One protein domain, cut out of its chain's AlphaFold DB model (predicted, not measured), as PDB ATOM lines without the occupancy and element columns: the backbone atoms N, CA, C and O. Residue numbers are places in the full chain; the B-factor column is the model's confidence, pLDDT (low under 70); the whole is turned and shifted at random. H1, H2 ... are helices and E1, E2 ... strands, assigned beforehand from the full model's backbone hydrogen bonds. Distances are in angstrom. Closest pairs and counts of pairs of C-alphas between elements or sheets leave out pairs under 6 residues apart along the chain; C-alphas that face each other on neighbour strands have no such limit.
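What this domain is: This is residues 36 to 210 of the 216 residues of an uncharacterized protein of Bacillus thuringiensis (UniProt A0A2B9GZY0). What would one see first? An elongated, twisted sandwich: the small sheet E1 E2 E5 faces part of a larger sheet, E3 E4 E6 E7 E8, whose long hairpin E3 E4 runs on past it to the end where the short helices H1, H2 and H3 gather. The two sheets come together along E1 and E8 and stand wider between E4 and E5, and the long stretch 46 to 82 loops from E1 round to E2. What are the parts and the size? The 175 printed residues, mostly strand by class, hold eight named strands, E1 to E8, and then three named helices; both sheets are antiparallel, the small one in the order E1, E2, E5, the larger one branched at E6. The whole is only just compact, close to loose, with a radius of gyration of the C-alphas of 18.7 A and spans of 62 by 36 by 30 A.

Where its parts are: Where do the strands run? E1 is residues 37 to 45, starting at C-alpha 37 (-25.485, -29.396, -44.747), and E2 is 83 to 91. E3, 97 to 115, is 52.3 A long and bends by 55 degrees at residue 100; E4, 122 to 142, is 50.5 A long and bends by 82 degrees at residue 139. E5 is 147 to 155, bending by 54 degrees at residue 152; E6 is 161 to 170, 27.8 A long; E7 is 175 to 177 and E8 181 to 187. Where are the helices? H1 is 189 to 192, H2 is 197 to 204, 10.4 A long, and H3 is 207 to 210, ending at C-alpha 210 (-28.971, 15.317, -37.635).

How they stand to each other: How is the larger sheet paired? E3 has E4 on one side, in a hairpin with N 106 and O 133 2.9 A apart, and E6 on the other, with N 105 and O 165 2.8 A apart. On the other side of E6 from E3 lie E7, with N 176 and O 169 2.9 A apart, and E8, with N 164 and O 184 2.9 A apart. How does the small sheet stand to it? E2 pairs with E1, N 40 to O 88 2.9 A, and with E5, N 150 to O 87 2.8 A. The two sheets make a sandwich, two sheets face to face: the parts that face each other are 9.6 A centre to centre, with their best planes 10 degrees apart; the closest C-alphas of E1 and E8, those of Ser 41 and Gly 184, are 5.2 A apart. What of the helices? H2 only grazes the larger sheet with residues 201 to 204, its Cys 204 C-alpha 5.8 A from that of Thr 111; it only just touches H1, with 3 pairs of C-alphas within 8 A, the closest Arg 191 and Phe 203 at 7.3 A, and only just touches H3, only at the corner, with 3 such pairs, the closest Lys 202 and Leu 209 at 6.0 A. In H2 every O i to N i+4 pair is within hydrogen-bond range; H1 and H3 are too short for one.

The domain as a whole: How far does it reach? The two C-alphas farthest apart, those of Asp 94 and Ile 117, are 63.6 A apart. Is it unbroken? The printed part has no cut; the link E1 to E2, 37 residues, is long. Where is confidence low? The mean pLDDT of the printed part is 90.4, and residues 47 to 49 and 210 are under 70.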
ATOM      1  N   ARG A  36     -25.147 -33.624 -46.208       85.69
ATOM      2  CA  ARG A  36     -25.027 -32.400 -47.005       85.69
ATOM      3  C   ARG A  36     -25.727 -31.265 -46.287       85.69
ATOM      4  O   ARG A  36     -26.908 -31.006 -46.529       85.69
ATOM      5  N   LEU A  37     -25.001 -30.607 -45.391       90.69
ATOM      6  CA  LEU A  37     -25.485 -29.396 -44.747       90.69
ATOM      7  C   LEU A  37     -25.057 -28.150 -45.514       90.69
ATOM      8  O   LEU A  37     -23.913 -28.038 -45.951       90.69
ATOM      9  N   TYR A  38     -25.961 -27.183 -45.604       90.56
ATOM     10  CA  TYR A  38     -25.671 -25.859 -46.138       90.56
ATOM     11  C   TYR A  38     -26.351 -24.789 -45.295       90.56
ATOM     12  O   TYR A  38     -27.371 -25.031 -44.645       90.56
ATOM     13  N   VAL A  39     -25.750 -23.603 -45.304       94.44
ATOM     14  CA  VAL A  39     -26.217 -22.446 -44.549       94.44
ATOM     15  C   VAL A  39     -26.522 -21.330 -45.531       94.44
ATOM     16  O   VAL A  39     -25.726 -21.062 -46.427       94.44
ATOM     17  N   ILE A  40     -27.686 -20.705 -45.385       95.12
ATOM     18  CA  ILE A  40     -28.129 -19.598 -46.230       95.12
ATOM     19  C   ILE A  40     -28.579 -18.457 -45.333       95.12
ATOM     20  O   ILE A  40     -29.397 -18.663 -44.438       95.12
ATOM     21  N   SER A  41     -28.090 -17.256 -45.613       96.75
ATOM     22  CA  SER A  41     -28.645 -16.026 -45.063       96.75
ATOM     23  C   SER A  41     -29.763 -15.501 -45.965       96.75
ATOM     24  O   SER A  41     -29.619 -15.512 -47.189       96.75
ATOM     25  N   LYS A  42     -30.881 -15.059 -45.385       96.88
ATOM     26  CA  LYS A  42     -31.980 -14.436 -46.135       96.88
ATOM     27  C   LYS A  42     -32.576 -13.259 -45.387       96.88
ATOM     28  O   LYS A  42     -32.851 -13.371 -44.195       96.88
ATOM     29  N   ILE A  43     -32.817 -12.183 -46.125       96.00
ATOM     30  CA  ILE A  43     -33.607 -11.038 -45.687       96.00
ATOM     31  C   ILE A  43     -34.994 -11.196 -46.308       96.00
ATOM     32  O   ILE A  43     -35.115 -11.416 -47.513       96.00
ATOM     33  N   GLU A  44     -36.020 -11.182 -45.468       94.25
ATOM     34  CA  GLU A  44     -37.405 -11.449 -45.846       94.25
ATOM     35  C   GLU A  44     -38.263 -10.254 -45.431       94.25
ATOM     36  O   GLU A  44     -38.237  -9.839 -44.271       94.25
ATOM     37  N   SER A  45     -39.014  -9.688 -46.375       89.00
ATOM     38  CA  SER A  45     -39.927  -8.583 -46.083       89.00
ATOM     39  C   SER A  45     -41.037  -9.046 -45.141       89.00
ATOM     40  O   SER A  45     -41.601 -10.131 -45.305       89.00
ATOM     41  N   GLU A  46     -41.357  -8.229 -44.142       80.69
ATOM     42  CA  GLU A  46     -42.460  -8.503 -43.231       80.69
ATOM     43  C   GLU A  46     -43.753  -7.878 -43.784       80.69
ATOM     44  O   GLU A  46     -43.974  -6.676 -43.662       80.69
ATOM     45  N   GLU A  47     -44.589  -8.690 -44.444       69.88
ATOM     46  CA  GLU A  47     -45.850  -8.232 -45.065       69.88
ATOM     47  C   GLU A  47     -46.924  -7.845 -44.030       69.88
ATOM     48  O   GLU A  47     -47.693  -6.910 -44.245       69.88
ATOM     49  N   GLU A  48     -46.953  -8.529 -42.885       65.62
ATOM     50  CA  GLU A  48     -47.832  -8.226 -41.755       65.62
ATOM     51  C   GLU A  48     -46.982  -7.866 -40.538       65.62
ATOM     52  O   GLU A  48     -46.061  -8.608 -40.205       65.62
ATOM     53  N   GLN A  49     -47.312  -6.771 -39.839       64.19
ATOM     54  CA  GLN A  49     -46.645  -6.342 -38.600       64.19
ATOM     55  C   GLN A  49     -46.941  -7.300 -37.430       64.19
ATOM     56  O   GLN A  49     -47.578  -6.945 -36.436       64.19
ATOM     57  N   VAL A  50     -46.495  -8.546 -37.547       73.69
ATOM     58  CA  VAL A  50     -46.557  -9.538 -36.483       73.69
ATOM     59  C   VAL A  50     -45.334  -9.336 -35.607       73.69
ATOM     60  O   VAL A  50     -44.226  -9.747 -35.941       73.69
ATOM     61  N   TYR A  51     -45.554  -8.710 -34.458       75.44
ATOM     62  CA  TYR A  51     -44.531  -8.487 -33.444       75.44
ATOM     63  C   TYR A  51     -43.868  -9.804 -33.008       75.44
ATOM     64  O   TYR A  51     -44.407 -10.537 -32.178       75.44
ATOM     65  N   ASP A  52     -42.674 -10.088 -33.533       86.56
ATOM     66  CA  ASP A  52     -41.857 -11.230 -33.133       86.56
ATOM     67  C   ASP A  52     -40.642 -10.739 -32.358       86.56
ATOM     68  O   ASP A  52     -39.663 -10.233 -32.911       86.56
ATOM     69  N   SER A  53     -40.709 -10.910 -31.038       88.44
ATOM     70  CA  SER A  53     -39.687 -10.382 -30.151       88.44
ATOM     71  C   SER A  53     -38.302 -10.925 -30.458       88.44
ATOM     72  O   SER A  53     -37.349 -10.218 -30.171       88.44
ATOM     73  N   ARG A  54     -38.164 -12.112 -31.068       89.81
ATOM     74  CA  ARG A  54     -36.877 -12.786 -31.322       89.81
ATOM     75  C   ARG A  54     -35.917 -11.969 -32.187       89.81
ATOM     76  O   ARG A  54     -34.711 -12.124 -32.018       89.81
ATOM     77  N   TYR A  55     -36.440 -11.096 -33.043       91.56
ATOM     78  CA  TYR A  55     -35.666 -10.275 -33.977       91.56
ATOM     79  C   TYR A  55     -35.234  -8.919 -33.398       91.56
ATOM     80  O   TYR A  55     -34.558  -8.147 -34.069       91.56
ATOM     81  N   TYR A  56     -35.585  -8.572 -32.160       89.88
ATOM     82  CA  TYR A  56     -35.121  -7.300 -31.608       89.88
ATOM     83  C   TYR A  56     -33.619  -7.306 -31.327       89.88
ATOM     84  O   TYR A  56     -33.113  -8.188 -30.631       89.88
ATOM     85  N   LEU A  57     -32.926  -6.255 -31.781       87.12
ATOM     86  CA  LEU A  57     -31.507  -6.010 -31.493       87.12
ATOM     87  C   LEU A  57     -31.209  -6.107 -29.990       87.12
ATOM     88  O   LEU A  57     -30.268  -6.781 -29.590       87.12
ATOM     89  N   ASN A  58     -32.078  -5.551 -29.142       85.62
ATOM     90  CA  ASN A  58     -31.924  -5.565 -27.681       85.62
ATOM     91  C   ASN A  58     -31.928  -6.969 -27.038       85.62
ATOM     92  O   ASN A  58     -31.572  -7.116 -25.864       85.62
ATOM     93  N   ASN A  59     -32.299  -8.019 -27.773       85.06
ATOM     94  CA  ASN A  59     -32.143  -9.387 -27.281       85.06
ATOM     95  C   ASN A  59     -30.680  -9.822 -27.207       85.06
ATOM     96  O   ASN A  59     -30.353 -10.717 -26.426       85.06
ATOM     97  N   TYR A  60     -29.812  -9.200 -27.998       84.62
ATOM     98  CA  TYR A  60     -28.384  -9.465 -28.018       84.62
ATOM     99  C   TYR A  60     -27.691  -8.529 -27.040       84.62
ATOM    100  O   TYR A  60     -27.802  -7.312 -27.154       84.62
ATOM    101  N   GLU A  61     -26.957  -9.084 -26.075       85.88
ATOM    102  CA  GLU A  61     -26.293  -8.281 -25.039       85.88
ATOM    103  C   GLU A  61     -25.355  -7.228 -25.630       85.88
ATOM    104  O   GLU A  61     -25.377  -6.085 -25.186       85.88
ATOM    105  N   SER A  62     -24.615  -7.582 -26.685       86.94
ATOM    106  CA  SER A  62     -23.719  -6.668 -27.404       86.94
ATOM    107  C   SER A  62     -24.438  -5.492 -28.066       86.94
ATOM    108  O   SER A  62     -23.789  -4.506 -28.394       86.94
ATOM    109  N   PHE A  63     -25.751  -5.592 -28.287       89.38
ATOM    110  CA  PHE A  63     -26.542  -4.563 -28.959       89.38
ATOM    111  C   PHE A  63     -27.465  -3.785 -28.013       89.38
ATOM    112  O   PHE A  63     -28.145  -2.853 -28.442       89.38
ATOM    113  N   ARG A  64     -27.499  -4.132 -26.722       88.00
ATOM    114  CA  ARG A  64     -28.339  -3.433 -25.744       88.00
ATOM    115  C   ARG A  64     -27.838  -2.014 -25.509       88.00
ATOM    116  O   ARG A  64     -26.684  -1.813 -25.145       88.00
ATOM    117  N   GLY A  65     -28.745  -1.048 -25.637       84.69
ATOM    118  CA  GLY A  65     -28.450   0.362 -25.371       84.69
ATOM    119  C   GLY A  65     -27.597   1.037 -26.444       84.69
ATOM    120  O   GLY A  65     -27.076   2.123 -26.199       84.69
ATOM    121  N   LEU A  66     -27.445   0.414 -27.619       88.44
ATOM    122  CA  LEU A  66     -26.846   1.084 -28.767       88.44
ATOM    123  C   LEU A  66     -27.725   2.248 -29.221       88.44
ATOM    124  O   LEU A  66     -28.952   2.166 -29.187       88.44
ATOM    125  N   ASN A  67     -27.068   3.316 -29.665       85.44
ATOM    126  CA  ASN A  67     -27.719   4.485 -30.229       85.44
ATOM    127  C   ASN A  67     -27.277   4.665 -31.686       85.44
ATOM    128  O   ASN A  67     -26.090   4.859 -31.952       85.44
ATOM    129  N   PHE A  68     -28.242   4.623 -32.605       90.00
ATOM    130  CA  PHE A  68     -28.044   4.804 -34.045       90.00
ATOM    131  C   PHE A  68     -28.357   6.240 -34.518       90.00
ATOM    132  O   PHE A  68     -28.348   6.545 -35.705       90.00
ATOM    133  N   GLU A  69     -28.593   7.174 -33.596       85.88
ATOM    134  CA  GLU A  69     -28.834   8.588 -33.905       85.88
ATOM    135  C   GLU A  69     -27.533   9.389 -34.084       85.88
ATOM    136  O   GLU A  69     -27.573  10.535 -34.517       85.88
ATOM    137  N   GLY A  70     -26.365   8.805 -33.794       87.19
ATOM    138  CA  GLY A  70     -25.063   9.479 -33.870       87.19
ATOM    139  C   GLY A  70     -24.528   9.716 -35.289       87.19
ATOM    140  O   GLY A  70     -25.150   9.331 -36.286       87.19
ATOM    141  N   GLU A  71     -23.350  10.345 -35.371       92.12
ATOM    142  CA  GLU A  71     -22.619  10.511 -36.632       92.12
ATOM    143  C   GLU A  71     -22.315   9.154 -37.281       92.12
ATOM    144  O   GLU A  71     -22.011   8.180 -36.592       92.12
ATOM    145  N   GLY A  72     -22.409   9.091 -38.610       92.69
ATOM    146  CA  GLY A  72     -22.115   7.883 -39.382       92.69
ATOM    147  C   GLY A  72     -23.302   6.950 -39.625       92.69
ATOM    148  O   GLY A  72     -23.208   6.025 -40.435       92.69
ATOM    149  N   PHE A  73     -24.429   7.184 -38.957       95.06
ATOM    150  CA  PHE A  73     -25.676   6.460 -39.206       95.06
ATOM    151  C   PHE A  73     -26.633   7.286 -40.067       95.06
ATOM    152  O   PHE A  73     -26.640   8.512 -39.933       95.06
ATOM    153  N   PRO A  74     -27.498   6.657 -40.878       93.50
ATOM    154  CA  PRO A  74     -28.542   7.355 -41.610       93.50
ATOM    155  C   PRO A  74     -29.377   8.283 -40.720       93.50
ATOM    156  O   PRO A  74     -29.572   8.048 -39.526       93.50
ATOM    157  N   HIS A  75     -29.842   9.385 -41.302       91.94
ATOM    158  CA  HIS A  75     -30.886  10.206 -40.697       91.94
ATOM    159  C   HIS A  75     -32.187   9.400 -40.561       91.94
ATOM    160  O   HIS A  75     -32.474   8.568 -41.419       91.94
ATOM    161  N   GLU A  76     -33.022   9.725 -39.571       87.50
ATOM    162  CA  GLU A  76     -34.361   9.130 -39.364       87.50
ATOM    163  C   GLU A  76     -35.307   9.274 -40.577       87.50
ATOM    164  O   GLU A  76     -36.349   8.635 -40.648       87.50
ATOM    165  N   ASP A  77     -34.946  10.080 -41.578       87.94
ATOM    166  CA  ASP A  77     -35.736  10.218 -42.808       87.94
ATOM    167  C   ASP A  77     -35.562   8.996 -43.731       87.94
ATOM    168  O   ASP A  77     -36.346   8.802 -44.657       87.94
ATOM    169  N   PHE A  78     -34.527   8.178 -43.507       88.69
ATOM    170  CA  PHE A  78     -34.155   7.067 -44.383       88.69
ATOM    171  C   PHE A  78     -34.703   5.707 -43.946       88.69
ATOM    172  O   PHE A  78     -34.227   4.694 -44.433       88.69
ATOM    173  N   HIS A  79     -35.730   5.635 -43.103       87.44
ATOM    174  CA  HIS A  79     -36.322   4.340 -42.763       87.44
ATOM    175  C   HIS A  79     -36.959   3.639 -43.970       87.44
ATOM    176  O   HIS A  79     -37.507   4.266 -44.881       87.44
ATOM    177  N   HIS A  80     -36.918   2.310 -43.951       90.25
ATOM    178  CA  HIS A  80     -37.636   1.468 -44.903       90.25
ATOM    179  C   HIS A  80     -38.552   0.490 -44.169       90.25
ATOM    180  O   HIS A  80     -38.541   0.390 -42.943       90.25
ATOM    181  N   ASN A  81     -39.374  -0.234 -44.931       89.44
ATOM    182  CA  ASN A  81     -40.245  -1.257 -44.364       89.44
ATOM    183  C   ASN A  81     -39.420  -2.293 -43.601       89.44
ATOM    184  O   ASN A  81     -38.359  -2.697 -44.066       89.44
ATOM    185  N   LYS A  82     -39.945  -2.736 -42.462       90.56
ATOM    186  CA  LYS A  82     -39.325  -3.741 -41.603       90.56
ATOM    187  C   LYS A  82     -39.033  -5.038 -42.364       90.56
ATOM    188  O   LYS A  82     -39.918  -5.614 -43.000       90.56
ATOM    189  N   GLU A  83     -37.801  -5.519 -42.247       93.56
ATOM    190  CA  GLU A  83     -37.368  -6.795 -42.818       93.56
ATOM    191  C   GLU A  83     -36.791  -7.708 -41.733       93.56
ATOM    192  O   GLU A  83     -36.156  -7.258 -40.778       93.56
ATOM    193  N   LYS A  84     -37.010  -9.016 -41.879       94.62
ATOM    194  CA  LYS A  84     -36.482 -10.056 -40.992       94.62
ATOM    195  C   LYS A  84     -35.220 -10.643 -41.584       94.62
ATOM    196  O   LYS A  84     -35.242 -11.168 -42.697       94.62
ATOM    197  N   TRP A  85     -34.139 -10.639 -40.811       96.44
ATOM    198  CA  TRP A  85     -32.922 -11.334 -41.198       96.44
ATOM    199  C   TRP A  85     -32.836 -12.709 -40.535       96.44
ATOM    200  O   TRP A  85     -32.874 -12.830 -39.308       96.44
ATOM    201  N   ASN A  86     -32.701 -13.750 -41.352       96.44
ATOM    202  CA  ASN A  86     -32.680 -15.144 -40.935       96.44
ATOM    203  C   ASN A  86     -31.426 -15.873 -41.426       96.44
ATOM    204  O   ASN A  86     -30.950 -15.650 -42.543       96.44
ATOM    205  N   ILE A  87     -30.937 -16.817 -40.616       97.06
ATOM    206  CA  ILE A  87     -30.022 -17.869 -41.069       97.06
ATOM    207  C   ILE A  87     -30.793 -19.182 -41.133       97.06
ATOM    208  O   ILE A  87     -31.361 -19.638 -40.144       97.06
ATOM    209  N   TYR A  88     -30.747 -19.832 -42.287       96.94
ATOM    210  CA  TYR A  88     -31.316 -21.150 -42.512       96.94
ATOM    211  C   TYR A  88     -30.201 -22.184 -42.619       96.94
ATOM    212  O   TYR A  88     -29.370 -22.108 -43.523       96.94
ATOM    213  N   ILE A  89     -30.218 -23.180 -41.738       96.12
ATOM    214  CA  ILE A  89     -29.385 -24.381 -41.854       96.12
ATOM    215  C   ILE A  89     -30.257 -25.479 -42.443       96.12
ATOM    216  O   ILE A  89     -31.321 -25.780 -41.908       96.12
ATOM    217  N   LYS A  90     -29.825 -26.078 -43.546       95.31
ATOM    218  CA  LYS A  90     -30.611 -27.072 -44.274       95.31
ATOM    219  C   LYS A  90     -29.829 -28.362 -44.435       95.31
ATOM    220  O   LYS A  90     -28.643 -28.326 -44.761       95.31
ATOM    221  N   ASN A  91     -30.500 -29.488 -44.219       93.56
ATOM    222  CA  ASN A  91     -29.936 -30.806 -44.461       93.56
ATOM    223  C   ASN A  91     -30.499 -31.386 -45.757       93.56
ATOM    224  O   ASN A  91     -31.642 -31.808 -45.804       93.56
ATOM    225  N   THR A  92     -29.683 -31.420 -46.803       90.88
ATOM    226  CA  THR A  92     -29.994 -32.077 -48.091       90.88
ATOM    227  C   THR A  92     -29.394 -33.475 -48.212       90.88
ATOM    228  O   THR A  92     -29.393 -34.053 -49.296       90.88
ATOM    229  N   GLY A  93     -28.809 -34.000 -47.135       85.69
ATOM    230  CA  GLY A  93     -28.330 -35.375 -47.103       85.69
ATOM    231  C   GLY A  93     -29.474 -36.363 -46.913       85.69
ATOM    232  O   GLY A  93     -30.520 -36.023 -46.361       85.69
ATOM    233  N   ASP A  94     -29.231 -37.618 -47.286       85.62
ATOM    234  CA  ASP A  94     -30.172 -38.729 -47.073       85.62
ATOM    235  C   ASP A  94     -30.204 -39.210 -45.610       85.62
ATOM    236  O   ASP A  94     -30.999 -40.070 -45.230       85.62
ATOM    237  N   VAL A  95     -29.315 -38.668 -44.775       86.31
ATOM    238  CA  VAL A  95     -29.119 -39.061 -43.380       86.31
ATOM    239  C   VAL A  95     -29.235 -37.853 -42.450       86.31
ATOM    240  O   VAL A  95     -28.917 -36.726 -42.844       86.31
ATOM    241  N   PRO A  96     -29.715 -38.049 -41.210       88.50
ATOM    242  CA  PRO A  96     -29.792 -36.963 -40.248       88.50
ATOM    243  C   PRO A  96     -28.398 -36.446 -39.898       88.50
ATOM    244  O   PRO A  96     -27.447 -37.221 -39.786       88.50
ATOM    245  N   ALA A  97     -28.295 -35.143 -39.661       89.81
ATOM    246  CA  ALA A  97     -27.091 -34.543 -39.110       89.81
ATOM    247  C   ALA A  97     -27.208 -34.433 -37.590       89.81
ATOM    248  O   ALA A  97     -28.207 -33.931 -37.063       89.81
ATOM    249  N   THR A  98     -26.179 -34.891 -36.878       91.44
ATOM    250  CA  THR A  98     -26.166 -34.867 -35.413       91.44
ATOM    251  C   THR A  98     -25.153 -33.864 -34.883       91.44
ATOM    252  O   THR A  98     -24.070 -33.693 -35.449       91.44
ATOM    253  N   ASN A  99     -25.497 -33.204 -33.769       91.94
ATOM    254  CA  ASN A  99     -24.626 -32.249 -33.076       91.94
ATOM    255  C   ASN A  99     -24.057 -31.175 -34.024       91.94
ATOM    256  O   ASN A  99     -22.850 -30.935 -34.066       91.94
ATOM    257  N   VAL A 100     -24.941 -30.564 -34.810       93.56
ATOM    258  CA  VAL A 100     -24.589 -29.463 -35.702       93.56
ATOM    259  C   VAL A 100     -24.226 -28.254 -34.847       93.56
ATOM    260  O   VAL A 100     -25.002 -27.856 -33.977       93.56
ATOM    261  N   LYS A 101     -23.055 -27.672 -35.088       96.12
ATOM    262  CA  LYS A 101     -22.603 -26.444 -34.439       96.12
ATOM    263  C   LYS A 101     -22.321 -25.389 -35.485       96.12
ATOM    264  O   LYS A 101     -21.558 -25.628 -36.422       96.12
ATOM    265  N   LEU A 102     -22.915 -24.222 -35.287       96.56
ATOM    266  CA  LEU A 102     -22.693 -23.037 -36.095       96.56
ATOM    267  C   LEU A 102     -22.237 -21.906 -35.176       96.56
ATOM    268  O   LEU A 102     -23.011 -21.469 -34.326       96.56
ATOM    269  N   LYS A 103     -21.008 -21.429 -35.366       97.12
ATOM    270  CA  LYS A 103     -20.526 -20.182 -34.771       97.12
ATOM    271  C   LYS A 103     -20.577 -19.091 -35.832       97.12
ATOM    272  O   LYS A 103     -19.948 -19.231 -36.883       97.12
ATOM    273  N   PHE A 104     -21.333 -18.035 -35.561       96.88
ATOM    274  CA  PHE A 104     -21.480 -16.902 -36.464       96.88
ATOM    275  C   PHE A 104     -21.258 -15.577 -35.738       96.88
ATOM    276  O   PHE A 104     -21.388 -15.494 -34.514       96.88
ATOM    277  N   ARG A 105     -20.954 -14.545 -36.520       97.12
ATOM    278  CA  ARG A 105     -20.786 -13.169 -36.079       97.12
ATOM    279  C   ARG A 105     -21.675 -12.256 -36.913       97.12
ATOM    280  O   ARG A 105     -21.687 -12.363 -38.136       97.12
ATOM    281  N   ILE A 106     -22.415 -11.374 -36.252       97.06
ATOM    282  CA  ILE A 106     -23.123 -10.260 -36.889       97.06
ATOM    283  C   ILE A 106     -22.265  -9.015 -36.689       97.06
ATOM    284  O   ILE A 106     -21.939  -8.694 -35.547       97.06
ATOM    285  N   ASN A 107     -21.930  -8.320 -37.771       97.50
ATOM    286  CA  ASN A 107     -21.238  -7.036 -37.735       97.50
ATOM    287  C   ASN A 107     -22.202  -5.945 -38.201       97.50
ATOM    288  O   ASN A 107     -22.762  -6.050 -39.290       97.50
ATOM    289  N   ILE A 108     -22.381  -4.900 -37.398       97.31
ATOM    290  CA  ILE A 108     -23.110  -3.688 -37.788       97.31
ATOM    291  C   ILE A 108     -22.075  -2.601 -38.041       97.31
ATOM    292  O   ILE A 108     -21.151  -2.417 -37.245       97.31
ATOM    293  N   TYR A 109     -22.223  -1.891 -39.152       97.69
ATOM    294  CA  TYR A 109     -21.286  -0.866 -39.587       97.69
ATOM    295  C   TYR A 109     -21.898   0.514 -39.407       97.69
ATOM    296  O   TYR A 109     -23.114   0.675 -39.461       97.69
ATOM    297  N   TYR A 110     -21.034   1.505 -39.255       96.25
ATOM    298  CA  TYR A 110     -21.364   2.911 -39.421       96.25
ATOM    299  C   TYR A 110     -20.479   3.495 -40.527       96.25
ATOM    300  O   TYR A 110     -19.473   2.901 -40.924       96.25
ATOM    301  N   THR A 111     -20.869   4.643 -41.062       95.56
ATOM    302  CA  THR A 111     -20.077   5.378 -42.047       95.56
ATOM    303  C   THR A 111     -19.063   6.240 -41.313       95.56
ATOM    304  O   THR A 111     -19.425   7.199 -40.638       95.56
ATOM    305  N   LYS A 112     -17.779   5.924 -41.450       95.56
ATOM    306  CA  LYS A 112     -16.713   6.791 -40.959       95.56
ATOM    307  C   LYS A 112     -16.469   7.898 -41.968       95.56
ATOM    308  O   LYS A 112     -16.198   7.610 -43.130       95.56
ATOM    309  N   ILE A 113     -16.556   9.145 -41.516       93.62
ATOM    310  CA  ILE A 113     -16.451  10.329 -42.368       93.62
ATOM    311  C   ILE A 113     -15.130  11.039 -42.080       93.62
ATOM    312  O   ILE A 113     -14.800  11.335 -40.932       93.62
ATOM    313  N   ILE A 114     -14.372  11.336 -43.132       93.12
ATOM    314  CA  ILE A 114     -13.197  12.199 -43.067       93.12
ATOM    315  C   ILE A 114     -13.581  13.552 -43.655       93.12
ATOM    316  O   ILE A 114     -13.749  13.714 -44.868       93.12
ATOM    317  N   TYR A 115     -13.696  14.536 -42.772       91.44
ATOM    318  CA  TYR A 115     -13.977  15.912 -43.154       91.44
ATOM    319  C   TYR A 115     -12.724  16.640 -43.645       91.44
ATOM    320  O   TYR A 115     -11.589  16.333 -43.267       91.44
ATOM    321  N   GLY A 116     -12.937  17.628 -44.506       90.06
ATOM    322  CA  GLY A 116     -11.920  18.552 -44.960       90.06
ATOM    323  C   GLY A 116     -11.823  19.778 -44.068       90.06
ATOM    324  O   GLY A 116     -11.224  19.717 -42.999       90.06
ATOM    325  N   ILE A 117     -12.331  20.907 -44.556       87.06
ATOM    326  CA  ILE A 117     -12.304  22.173 -43.804       87.06
ATOM    327  C   ILE A 117     -13.376  22.177 -42.708       87.06
ATOM    328  O   ILE A 117     -13.115  22.614 -41.588       87.06
ATOM    329  N   ASP A 118     -14.569  21.682 -43.029       84.44
ATOM    330  CA  ASP A 118     -15.716  21.620 -42.130       84.44
ATOM    331  C   ASP A 118     -16.607  20.402 -42.439       84.44
ATOM    332  O   ASP A 118     -16.321  19.603 -43.332       84.44
ATOM    333  N   SER A 119     -17.712  20.260 -41.701       81.75
ATOM    334  CA  SER A 119     -18.656  19.145 -41.854       81.75
ATOM    335  C   SER A 119     -19.395  19.119 -43.201       81.75
ATOM    336  O   SER A 119     -20.081  18.148 -43.510       81.75
ATOM    337  N   ALA A 120     -19.359  20.209 -43.974       81.50
ATOM    338  CA  ALA A 120     -19.968  20.265 -45.298       81.50
ATOM    339  C   ALA A 120     -19.017  19.754 -46.393       81.50
ATOM    340  O   ALA A 120     -19.492  19.429 -47.486       81.50
ATOM    341  N   ASP A 121     -17.722  19.648 -46.096       84.81
ATOM    342  CA  ASP A 121     -16.668  19.153 -46.978       84.81
ATOM    343  C   ASP A 121     -16.290  17.709 -46.604       84.81
ATOM    344  O   ASP A 121     -15.405  17.473 -45.782       84.81
ATOM    345  N   ILE A 122     -16.992  16.724 -47.176       87.00
ATOM    346  CA  ILE A 122     -16.633  15.305 -47.033       87.00
ATOM    347  C   ILE A 122     -15.538  14.993 -48.053       87.00
ATOM    348  O   ILE A 122     -15.785  15.040 -49.257       87.00
ATOM    349  N   LYS A 123     -14.338  14.653 -47.575       90.50
ATOM    350  CA  LYS A 123     -13.227  14.224 -48.437       90.50
ATOM    351  C   LYS A 123     -13.304  12.746 -48.777       90.50
ATOM    352  O   LYS A 123     -12.976  12.359 -49.893       90.50
ATOM    353  N   GLU A 124     -13.676  11.943 -47.789       91.31
ATOM    354  CA  GLU A 124     -13.726  10.492 -47.894       91.31
ATOM    355  C   GLU A 124     -14.710   9.934 -46.866       91.31
ATOM    356  O   GLU A 124     -14.842  10.465 -45.760       91.31
ATOM    357  N   ASP A 125     -15.373   8.845 -47.228       91.81
ATOM    358  CA  ASP A 125     -16.224   8.056 -46.357       91.81
ATOM    359  C   ASP A 125     -16.022   6.563 -46.628       91.81
ATOM    360  O   ASP A 125     -15.785   6.131 -47.757       91.81
ATOM    361  N   TYR A 126     -16.099   5.750 -45.578       94.38
ATOM    362  CA  TYR A 126     -16.022   4.298 -45.711       94.38
ATOM    363  C   TYR A 126     -16.737   3.588 -44.559       94.38
ATOM    364  O   TYR A 126     -16.862   4.140 -43.464       94.38
ATOM    365  N   PRO A 127     -17.212   2.349 -44.777       95.12
ATOM    366  CA  PRO A 127     -17.825   1.568 -43.714       95.12
ATOM    367  C   PRO A 127     -16.772   1.127 -42.690       95.12
ATOM    368  O   PRO A 127     -15.765   0.515 -43.048       95.12
ATOM    369  N   GLU A 128     -17.030   1.376 -41.409       96.88
ATOM    370  CA  GLU A 128     -16.248   0.851 -40.286       96.88
ATOM    371  C   GLU A 128     -17.173   0.066 -39.347       96.88
ATOM    372  O   GLU A 128     -18.350   0.394 -39.192       96.88
ATOM    373  N   VAL A 129     -16.667  -1.019 -38.755       97.00
ATOM    374  CA  VAL A 129     -17.457  -1.838 -37.828       97.00
ATOM    375  C   VAL A 129     -17.754  -1.013 -36.579       97.00
ATOM    376  O   VAL A 129     -16.840  -0.601 -35.871       97.00
ATOM    377  N   PHE A 130     -19.038  -0.802 -36.305       96.00
ATOM    378  CA  PHE A 130     -19.502  -0.151 -35.086       96.00
ATOM    379  C   PHE A 130     -19.542  -1.142 -33.924       96.00
ATOM    380  O   PHE A 130     -19.042  -0.874 -32.833       96.00
ATOM    381  N   VAL A 131     -20.140  -2.309 -34.168       95.94
ATOM    382  CA  VAL A 131     -20.324  -3.348 -33.157       95.94
ATOM    383  C   VAL A 131     -20.382  -4.725 -33.807       95.94
ATOM    384  O   VAL A 131     -20.892  -4.892 -34.918       95.94
ATOM    385  N   SER A 132     -19.903  -5.722 -33.071       96.38
ATOM    386  CA  SER A 132     -19.968  -7.127 -33.455       96.38
ATOM    387  C   SER A 132     -20.612  -7.952 -32.348       96.38
ATOM    388  O   SER A 132     -20.363  -7.722 -31.163       96.38
ATOM    389  N   HIS A 133     -21.402  -8.952 -32.728       95.19
ATOM    390  CA  HIS A 133     -21.928  -9.953 -31.807       95.19
ATOM    391  C   HIS A 133     -21.640 -11.359 -32.323       95.19
ATOM    392  O   HIS A 133     -22.050 -11.709 -33.427       95.19
ATOM    393  N   GLU A 134     -20.971 -12.172 -31.508       95.69
ATOM    394  CA  GLU A 134     -20.711 -13.582 -31.796       95.69
ATOM    395  C   GLU A 134     -21.690 -14.485 -31.051       95.69
ATOM    396  O   GLU A 134     -21.954 -14.294 -29.863       95.69
ATOM    397  N   LYS A 135     -22.171 -15.528 -31.729       94.38
ATOM    398  CA  LYS A 135     -23.060 -16.528 -31.140       94.38
ATOM    399  C   LYS A 135     -22.748 -17.920 -31.672       94.38
ATOM    400  O   LYS A 135     -22.524 -18.111 -32.865       94.38
ATOM    401  N   GLU A 136     -22.780 -18.905 -30.779       95.88
ATOM    402  CA  GLU A 136     -22.747 -20.324 -31.141       95.88
ATOM    403  C   GLU A 136     -24.137 -20.937 -30.958       95.88
ATOM    404  O   GLU A 136     -24.759 -20.817 -29.900       95.88
ATOM    405  N   ILE A 137     -24.621 -21.613 -31.996       95.38
ATOM    406  CA  ILE A 137     -25.857 -22.389 -31.978       95.38
ATOM    407  C   ILE A 137     -25.506 -23.864 -32.093       95.38
ATOM    408  O   ILE A 137     -24.726 -24.270 -32.956       95.38
ATOM    409  N   LYS A 138     -26.132 -24.671 -31.233       95.94
ATOM    410  CA  LYS A 138     -26.006 -26.124 -31.229       95.94
ATOM    411  C   LYS A 138     -27.360 -26.763 -31.514       95.94
ATOM    412  O   LYS A 138     -28.307 -26.575 -30.753       95.94
ATOM    413  N   ILE A 139     -27.429 -27.565 -32.569       95.06
ATOM    414  CA  ILE A 139     -28.605 -28.351 -32.943       95.06
ATOM    415  C   ILE A 139     -28.255 -29.820 -32.737       95.06
ATOM    416  O   ILE A 139     -27.366 -30.368 -33.385       95.06
ATOM    417  N   ASN A 140     -28.941 -30.475 -31.803       93.50
ATOM    418  CA  ASN A 140     -28.623 -31.862 -31.464       93.50
ATOM    419  C   ASN A 140     -28.951 -32.826 -32.614       93.50
ATOM    420  O   ASN A 140     -28.209 -33.784 -32.828       93.50
ATOM    421  N   TYR A 141     -30.031 -32.560 -33.349       92.25
ATOM    422  CA  TYR A 141     -30.527 -33.415 -34.419       92.25
ATOM    423  C   TYR A 141     -31.222 -32.573 -35.493       92.25
ATOM    424  O   TYR A 141     -32.119 -31.797 -35.169       92.25
ATOM    425  N   LEU A 142     -30.815 -32.740 -36.752       93.69
ATOM    426  CA  LEU A 142     -31.461 -32.147 -37.921       93.69
ATOM    427  C   LEU A 142     -31.812 -33.272 -38.914       93.69
ATOM    428  O   LEU A 142     -30.893 -33.871 -39.487       93.69
ATOM    429  N   PRO A 143     -33.106 -33.600 -39.108       92.00
ATOM    430  CA  PRO A 143     -33.517 -34.683 -40.000       92.00
ATOM    431  C   PRO A 143     -33.100 -34.453 -41.466       92.00
ATOM    432  O   PRO A 143     -32.792 -33.321 -41.844       92.00
ATOM    433  N   PRO A 144     -33.085 -35.508 -42.304       91.06
ATOM    434  CA  PRO A 144     -32.962 -35.373 -43.757       91.06
ATOM    435  C   PRO A 144     -34.042 -34.455 -44.338       91.06
ATOM    436  O   PRO A 144     -35.196 -34.533 -43.923       91.06
ATOM    437  N   ASN A 145     -33.682 -33.635 -45.325       90.25
ATOM    438  CA  ASN A 145     -34.556 -32.701 -46.053       90.25
ATOM    439  C   ASN A 145     -35.253 -31.626 -45.204       90.25
ATOM    440  O   ASN A 145     -36.122 -30.913 -45.705       90.25
ATOM    441  N   GLU A 146     -34.844 -31.464 -43.949       93.62
ATOM    442  CA  GLU A 146     -35.392 -30.463 -43.043       93.62
ATOM    443  C   GLU A 146     -34.526 -29.203 -42.973       93.62
ATOM    444  O   GLU A 146     -33.347 -29.177 -43.356       93.62
ATOM    445  N   ASN A 147     -35.135 -28.136 -42.459       94.19
ATOM    446  CA  ASN A 147     -34.466 -26.868 -42.218       94.19
ATOM    447  C   ASN A 147     -34.611 -26.413 -40.764       94.19
ATOM    448  O   ASN A 147     -35.575 -26.732 -40.076       94.19
ATOM    449  N   TYR A 148     -33.625 -25.651 -40.309       95.94
ATOM    450  CA  TYR A 148     -33.642 -24.973 -39.026       95.94
ATOM    451  C   TYR A 148     -33.425 -23.480 -39.252       95.94
ATOM    452  O   TYR A 148     -32.428 -23.083 -39.860       95.94
ATOM    453  N   CYS A 149     -34.361 -22.666 -38.768       95.69
ATOM    454  CA  CYS A 149     -34.312 -21.213 -38.875       95.69
ATOM    455  C   CYS A 149     -33.781 -20.601 -37.577       95.69
ATOM    456  O   CYS A 149     -34.302 -20.859 -36.489       95.69
ATOM    457  N   ILE A 150     -32.744 -19.779 -37.706       95.38
ATOM    458  CA  ILE A 150     -32.191 -18.961 -36.635       95.38
ATOM    459  C   ILE A 150     -32.615 -17.514 -36.921       95.38
ATOM    460  O   ILE A 150     -32.056 -16.907 -37.841       95.38
ATOM    461  N   PRO A 151     -33.572 -16.960 -36.152       94.19
ATOM    462  CA  PRO A 151     -33.929 -15.554 -36.267       94.19
ATOM    463  C   PRO A 151     -32.771 -14.694 -35.769       94.19
ATOM    464  O   PRO A 151     -32.216 -14.968 -34.699       94.19
ATOM    465  N   LEU A 152     -32.396 -13.682 -36.552       94.06
ATOM    466  CA  LEU A 152     -31.331 -12.756 -36.191       94.06
ATOM    467  C   LEU A 152     -31.895 -11.444 -35.675       94.06
ATOM    468  O   LEU A 152     -32.141 -11.333 -34.478       94.06
ATOM    469  N   ILE A 153     -32.069 -10.465 -36.560       94.81
ATOM    470  CA  ILE A 153     -32.445  -9.097 -36.222       94.81
ATOM    471  C   ILE A 153     -33.476  -8.557 -37.214       94.81
ATOM    472  O   ILE A 153     -33.572  -9.046 -38.343       94.81
ATOM    473  N   TYR A 154     -34.233  -7.556 -36.778       94.06
ATOM    474  CA  TYR A 154     -34.980  -6.672 -37.659       94.06
ATOM    475  C   TYR A 154     -34.036  -5.678 -38.332       94.06
ATOM    476  O   TYR A 154     -33.020  -5.286 -37.755       94.06
ATOM    477  N   LEU A 155     -34.388  -5.299 -39.556       94.19
ATOM    478  CA  LEU A 155     -33.729  -4.267 -40.345       94.19
ATOM    479  C   LEU A 155     -34.784  -3.206 -40.677       94.19
ATOM    480  O   LEU A 155     -35.757  -3.517 -41.369       94.19
ATOM    481  N   GLU A 156     -34.622  -1.987 -40.159       91.94
ATOM    482  CA  GLU A 156     -35.564  -0.871 -40.362       91.94
ATOM    483  C   GLU A 156     -34.860   0.395 -40.898       91.94
ATOM    484  O   GLU A 156     -35.461   1.467 -40.997       91.94
ATOM    485  N   GLY A 157     -33.583   0.284 -41.279       92.69
ATOM    486  CA  GLY A 157     -32.786   1.376 -41.845       92.69
ATOM    487  C   GLY A 157     -31.954   2.165 -40.830       92.69
ATOM    488  O   GLY A 157     -31.422   3.221 -41.155       92.69
ATOM    489  N   GLU A 158     -31.805   1.672 -39.599       93.31
ATOM    490  CA  GLU A 158     -31.069   2.377 -38.540       93.31
ATOM    491  C   GLU A 158     -29.559   2.473 -38.807       93.31
ATOM    492  O   GLU A 158     -28.876   3.349 -38.283       93.31
ATOM    493  N   PHE A 159     -29.013   1.577 -39.628       95.19
ATOM    494  CA  PHE A 159     -27.595   1.538 -39.968       95.19
ATOM    495  C   PHE A 159     -27.383   1.358 -41.475       95.19
ATOM    496  O   PHE A 159     -28.224   0.778 -42.159       95.19
ATOM    497  N   PRO A 160     -26.253   1.837 -42.021       95.00
ATOM    498  CA  PRO A 160     -26.012   1.818 -43.461       95.00
ATOM    499  C   PRO A 160     -25.721   0.410 -43.998       95.00
ATOM    500  O   PRO A 160     -26.009   0.122 -45.158       95.00
ATOM    501  N   ARG A 161     -25.122  -0.459 -43.174       96.75
ATOM    502  CA  ARG A 161     -24.693  -1.802 -43.572       96.75
ATOM    503  C   ARG A 161     -24.610  -2.738 -42.371       96.75
ATOM    504  O   ARG A 161     -24.219  -2.329 -41.278       96.75
ATOM    505  N   ALA A 162     -24.883  -4.015 -42.608       97.69
ATOM    506  CA  ALA A 162     -24.534  -5.095 -41.694       97.69
ATOM    507  C   ALA A 162     -24.079  -6.346 -42.462       97.69
ATOM    508  O   ALA A 162     -24.451  -6.542 -43.618       97.69
ATOM    509  N   THR A 163     -23.270  -7.203 -41.841       98.19
ATOM    510  CA  THR A 163     -22.829  -8.483 -42.422       98.19
ATOM    511  C   THR A 163     -23.004  -9.633 -41.440       98.19
ATOM    512  O   THR A 163     -23.010  -9.440 -40.221       98.19
ATOM    513  N   ILE A 164     -23.148 -10.841 -41.983       97.56
ATOM    514  CA  ILE A 164     -23.118 -12.089 -41.226       97.56
ATOM    515  C   ILE A 164     -21.968 -12.939 -41.733       97.56
ATOM    516  O   ILE A 164     -21.905 -13.312 -42.905       97.56
ATOM    517  N   GLU A 165     -21.119 -13.328 -40.799       97.62
ATOM    518  CA  GLU A 165     -19.974 -14.186 -41.035       97.62
ATOM    519  C   GLU A 165     -20.155 -15.505 -40.289       97.62
ATOM    520  O   GLU A 165     -20.512 -15.526 -39.112       97.62
ATOM    521  N   ILE A 166     -19.892 -16.625 -40.958       96.56
ATOM    522  CA  ILE A 166     -19.707 -17.914 -40.296       96.56
ATOM    523  C   ILE A 166     -18.228 -18.062 -39.992       96.56
ATOM    524  O   ILE A 166     -17.416 -18.111 -40.909       96.56
ATOM    525  N   GLU A 167     -17.888 -18.211 -38.719       95.25
ATOM    526  CA  GLU A 167     -16.522 -18.531 -38.301       95.25
ATOM    527  C   GLU A 167     -16.264 -20.035 -38.367       95.25
ATOM    528  O   GLU A 167     -15.194 -20.483 -38.772       95.25
ATOM    529  N   HIS A 168     -17.259 -20.828 -37.958       93.38
ATOM    530  CA  HIS A 168     -17.116 -22.274 -37.846       93.38
ATOM    531  C   HIS A 168     -18.448 -22.993 -38.060       93.38
ATOM    532  O   HIS A 168     -19.455 -22.642 -37.442       93.38
ATOM    533  N   PHE A 169     -18.453 -24.036 -38.897       94.44
ATOM    534  CA  PHE A 169     -19.639 -24.862 -39.144       94.44
ATOM    535  C   PHE A 169     -19.278 -26.341 -39.275       94.44
ATOM    536  O   PHE A 169     -18.535 -26.748 -40.177       94.44
ATOM    537  N   ASN A 170     -19.803 -27.165 -38.368       92.38
ATOM    538  CA  ASN A 170     -19.574 -28.607 -38.376       92.38
ATOM    539  C   ASN A 170     -20.764 -29.408 -37.833       92.38
ATOM    540  O   ASN A 170     -21.689 -28.868 -37.236       92.38
ATOM    541  N   CYS A 171     -20.707 -30.719 -38.031       89.75
ATOM    542  CA  CYS A 171     -21.512 -31.714 -37.336       89.75
ATOM    543  C   CYS A 171     -20.600 -32.869 -36.880       89.75
ATOM    544  O   CYS A 171     -19.378 -32.818 -37.064       89.75
ATOM    545  N   ASN A 172     -21.157 -33.910 -36.258       85.06
ATOM    546  CA  ASN A 172     -20.363 -35.081 -35.861       85.06
ATOM    547  C   ASN A 172     -19.746 -35.809 -37.064       85.06
ATOM    548  O   ASN A 172     -18.658 -36.378 -36.959       85.06
ATOM    549  N   GLU A 173     -20.468 -35.829 -38.181       80.94
ATOM    550  CA  GLU A 173     -20.099 -36.569 -39.380       80.94
ATOM    551  C   GLU A 173     -19.060 -35.807 -40.217       80.94
ATOM    552  O   GLU A 173     -18.107 -36.421 -40.693       80.94
ATOM    553  N   ASN A 174     -19.198 -34.480 -40.342       81.94
ATOM    554  CA  ASN A 174     -18.421 -33.657 -41.271       81.94
ATOM    555  C   ASN A 174     -18.072 -32.264 -40.715       81.94
ATOM    556  O   ASN A 174     -18.752 -31.706 -39.854       81.94
ATOM    557  N   LYS A 175     -16.998 -31.671 -41.248       85.69
ATOM    558  CA  LYS A 175     -16.642 -30.253 -41.062       85.69
ATOM    559  C   LYS A 175     -16.840 -29.531 -42.391       85.69
ATOM    560  O   LYS A 175     -16.293 -29.984 -43.392       85.69
ATOM    561  N   PHE A 176     -17.579 -28.426 -42.388       86.69
ATOM    562  CA  PHE A 176     -17.976 -27.722 -43.612       86.69
ATOM    563  C   PHE A 176     -17.225 -26.400 -43.784       86.69
ATOM    564  O   PHE A 176     -16.670 -26.145 -44.848       86.69
ATOM    565  N   ILE A 177     -17.168 -25.579 -42.732       87.75
ATOM    566  CA  ILE A 177     -16.496 -24.274 -42.743       87.75
ATOM    567  C   ILE A 177     -15.503 -24.241 -41.586       87.75
ATOM    568  O   ILE A 177     -15.853 -24.579 -40.454       87.75
ATOM    569  N   SER A 178     -14.261 -23.876 -41.900       85.94
ATOM    570  CA  SER A 178     -13.139 -23.810 -40.947       85.94
ATOM    571  C   SER A 178     -12.424 -22.460 -40.924       85.94
ATOM    572  O   SER A 178     -11.624 -22.222 -40.026       85.94
ATOM    573  N   ASN A 179     -12.724 -21.595 -41.893       89.19
ATOM    574  CA  ASN A 179     -12.247 -20.222 -41.967       89.19
ATOM    575  C   ASN A 179     -13.468 -19.309 -42.019       89.19
ATOM    576  O   ASN A 179     -14.510 -19.727 -42.525       89.19
ATOM    577  N   THR A 180     -13.318 -18.071 -41.556       93.25
ATOM    578  CA  THR A 180     -14.398 -17.086 -41.594       93.25
ATOM    579  C   THR A 180     -14.859 -16.822 -43.027       93.25
ATOM    580  O   THR A 180     -14.040 -16.539 -43.902       93.25
ATOM    581  N   VAL A 181     -16.167 -16.915 -43.263       95.38
ATOM    582  CA  VAL A 181     -16.802 -16.657 -44.563       95.38
ATOM    583  C   VAL A 181     -18.038 -15.788 -44.360       95.38
ATOM    584  O   VAL A 181     -18.899 -16.124 -43.547       95.38
ATOM    585  N   GLU A 182     -18.152 -14.698 -45.119       96.62
ATOM    586  CA  GLU A 182     -19.385 -13.908 -45.199       96.62
ATOM    587  C   GLU A 182     -20.462 -14.706 -45.947       96.62
ATOM    588  O   GLU A 182     -20.231 -15.201 -47.050       96.62
ATOM    589  N   ILE A 183     -21.641 -14.848 -45.340       95.69
ATOM    590  CA  ILE A 183     -22.772 -15.596 -45.918       95.69
ATOM    591  C   ILE A 183     -23.969 -14.719 -46.266       95.69
ATOM    592  O   ILE A 183     -24.946 -15.209 -46.835       95.69
ATOM    593  N   GLY A 184     -23.922 -13.445 -45.889       96.31
ATOM    594  CA  GLY A 184     -24.978 -12.489 -46.158       96.31
ATOM    595  C   GLY A 184     -24.574 -11.085 -45.743       96.31
ATOM    596  O   GLY A 184     -23.848 -10.888 -44.768       96.31
ATOM    597  N   SER A 185     -25.109 -10.118 -46.471       97.00
ATOM    598  CA  SER A 185     -24.921  -8.696 -46.227       97.00
ATOM    599  C   SER A 185     -26.252  -7.974 -46.380       97.00
ATOM    600  O   SER A 185     -27.018  -8.271 -47.296       97.00
ATOM    601  N   TYR A 186     -26.482  -6.996 -45.519       96.88
ATOM    602  CA  TYR A 186     -27.500  -5.976 -45.682       96.88
ATOM    603  C   TYR A 186     -26.810  -4.667 -46.065       96.88
ATOM    604  O   TYR A 186     -25.846  -4.259 -45.416       96.88
ATOM    605  N   GLU A 187     -27.323  -4.017 -47.102       95.69
ATOM    606  CA  GLU A 187     -26.952  -2.666 -47.512       95.69
ATOM    607  C   GLU A 187     -28.227  -1.836 -47.538       95.69
ATOM    608  O   GLU A 187     -29.234  -2.257 -48.113       95.69
ATOM    609  N   HIS A 188     -28.180  -0.659 -46.926       94.69
ATOM    610  CA  HIS A 188     -29.348   0.191 -46.808       94.69
ATOM    611  C   HIS A 188     -29.885   0.588 -48.200       94.69
ATOM    612  O   HIS A 188     -29.142   1.198 -48.977       94.69
ATOM    613  N   PRO A 189     -31.171   0.338 -48.531       91.75
ATOM    614  CA  PRO A 189     -31.704   0.534 -49.885       91.75
ATOM    615  C   PRO A 189     -31.511   1.953 -50.425       91.75
ATOM    616  O   PRO A 189     -31.118   2.144 -51.577       91.75
ATOM    617  N   SER A 190     -31.720   2.957 -49.566       89.44
ATOM    618  CA  SER A 190     -31.554   4.365 -49.931       89.44
ATOM    619  C   SER A 190     -30.160   4.700 -50.441       89.44
ATOM    620  O   SER A 190     -30.069   5.589 -51.273       89.44
ATOM    621  N   ARG A 191     -29.102   3.965 -50.056       85.44
ATOM    622  CA  ARG A 191     -27.718   4.179 -50.522       85.44
ATOM    623  C   ARG A 191     -27.608   4.273 -52.046       85.44
ATOM    624  O   ARG A 191     -26.784   5.023 -52.557       85.44
ATOM    625  N   PHE A 192     -28.431   3.516 -52.768       81.94
ATOM    626  CA  PHE A 192     -28.397   3.437 -54.231       81.94
ATOM    627  C   PHE A 192     -29.293   4.471 -54.926       81.94
ATOM    628  O   PHE A 192     -29.306   4.540 -56.153       81.94
ATOM    629  N   LEU A 193     -30.050   5.258 -54.158       80.06
ATOM    630  CA  LEU A 193     -31.069   6.191 -54.648       80.06
ATOM    631  C   LEU A 193     -30.725   7.664 -54.360       80.06
ATOM    632  O   LEU A 193     -31.522   8.551 -54.660       80.06
ATOM    633  N   LEU A 194     -29.547   7.941 -53.794       83.88
ATOM    634  CA  LEU A 194     -29.124   9.291 -53.409       83.88
ATOM    635  C   LEU A 194     -28.608  10.043 -54.640       83.88
ATOM    636  O   LEU A 194     -27.524   9.757 -55.144       83.88
ATOM    637  N   ALA A 195     -29.393  11.006 -55.122       70.19
ATOM    638  CA  ALA A 195     -29.007  11.895 -56.220       70.19
ATOM    639  C   ALA A 195     -28.541  13.282 -55.734       70.19
ATOM    640  O   ALA A 195     -27.760  13.936 -56.423       70.19
ATOM    641  N   ASP A 196     -29.004  13.731 -54.561       77.50
ATOM    642  CA  ASP A 196     -28.636  15.018 -53.961       77.50
ATOM    643  C   ASP A 196     -27.481  14.861 -52.957       77.50
ATOM    644  O   ASP A 196     -27.451  13.951 -52.126       77.50
ATOM    645  N   SER A 197     -26.546  15.809 -53.002       81.06
ATOM    646  CA  SER A 197     -25.466  15.989 -52.033       81.06
ATOM    647  C   SER A 197     -25.951  16.145 -50.586       81.06
ATOM    648  O   SER A 197     -25.248  15.722 -49.668       81.06
ATOM    649  N   VAL A 198     -27.124  16.748 -50.353       86.81
ATOM    650  CA  VAL A 198     -27.678  16.918 -48.998       86.81
ATOM    651  C   VAL A 198     -28.206  15.592 -48.466       86.81
ATOM    652  O   VAL A 198     -27.869  15.218 -47.343       86.81
ATOM    653  N   ASP A 199     -28.969  14.862 -49.278       87.94
ATOM    654  CA  ASP A 199     -29.479  13.536 -48.923       87.94
ATOM    655  C   ASP A 199     -28.336  12.551 -48.698       87.94
ATOM    656  O   ASP A 199     -28.350  11.800 -47.725       87.94
ATOM    657  N   TYR A 200     -27.291  12.626 -49.522       89.31
ATOM    658  CA  TYR A 200     -26.072  11.860 -49.309       89.31
ATOM    659  C   TYR A 200     -25.419  12.160 -47.955       89.31
ATOM    660  O   TYR A 200     -25.158  11.245 -47.179       89.31
ATOM    661  N   LYS A 201     -25.241  13.436 -47.599       89.25
ATOM    662  CA  LYS A 201     -24.682  13.822 -46.292       89.25
ATOM    663  C   LYS A 201     -25.565  13.384 -45.119       89.25
ATOM    664  O   LYS A 201     -25.042  12.978 -44.082       89.25
ATOM    665  N   LYS A 202     -26.892  13.456 -45.265       90.62
ATOM    666  CA  LYS A 202     -27.835  12.948 -44.259       90.62
ATOM    667  C   LYS A 202     -27.744  11.424 -44.122       90.62
ATOM    668  O   LYS A 202     -27.800  10.923 -43.004       90.62
ATOM    669  N   PHE A 203     -27.585  10.698 -45.227       91.81
ATOM    670  CA  PHE A 203     -27.421   9.244 -45.227       91.81
ATOM    671  C   PHE A 203     -26.091   8.813 -44.597       91.81
ATOM    672  O   PHE A 203     -26.072   7.917 -43.758       91.81
ATOM    673  N   CYS A 204     -24.989   9.487 -44.936       90.69
ATOM    674  CA  CYS A 204     -23.704   9.283 -44.268       90.69
ATOM    675  C   CYS A 204     -23.779   9.630 -42.776       90.69
ATOM    676  O   CYS A 204     -22.951   9.162 -42.010       90.69
ATOM    677  N   GLY A 205     -24.757  10.436 -42.355       90.25
ATOM    678  CA  GLY A 205     -24.960  10.786 -40.958       90.25
ATOM    679  C   GLY A 205     -24.104  11.950 -40.489       90.25
ATOM    680  O   GLY A 205     -23.656  11.933 -39.350       90.25
ATOM    681  N   VAL A 206     -23.855  12.957 -41.331       88.81
ATOM    682  CA  VAL A 206     -23.115  14.163 -40.924       88.81
ATOM    683  C   VAL A 206     -23.794  14.824 -39.717       88.81
ATOM    684  O   VAL A 206     -24.963  15.213 -39.799       88.81
ATOM    685  N   ALA A 207     -23.058  15.007 -38.616       78.50
ATOM    686  CA  ALA A 207     -23.610  15.432 -37.323       78.50
ATOM    687  C   ALA A 207     -24.473  16.710 -37.393       78.50
ATOM    688  O   ALA A 207     -25.569  16.768 -36.836       78.50
ATOM    689  N   ASN A 208     -24.028  17.719 -38.149       74.62
ATOM    690  CA  ASN A 208     -24.726  19.005 -38.280       74.62
ATOM    691  C   ASN A 208     -26.061  18.928 -39.042       74.62
ATOM    692  O   ASN A 208     -26.851  19.870 -38.992       74.62
ATOM    693  N   LEU A 209     -26.325  17.826 -39.748       76.94
ATOM    694  CA  LEU A 209     -27.591  17.590 -40.441       76.94
ATOM    695  C   LEU A 209     -28.563  16.723 -39.636       76.94
ATOM    696  O   LEU A 209     -29.736  16.694 -39.988       76.94
ATOM    697  N   LYS A 210     -28.110  16.079 -38.552       66.56
ATOM    698  CA  LYS A 210     -28.971  15.317 -37.635       66.56
ATOM    699  C   LYS A 210     -29.680  16.177 -36.587       66.56
ATOM    700  O   LYS A 210     -30.715  15.789 -36.067       66.56
TER     701      LYS A 210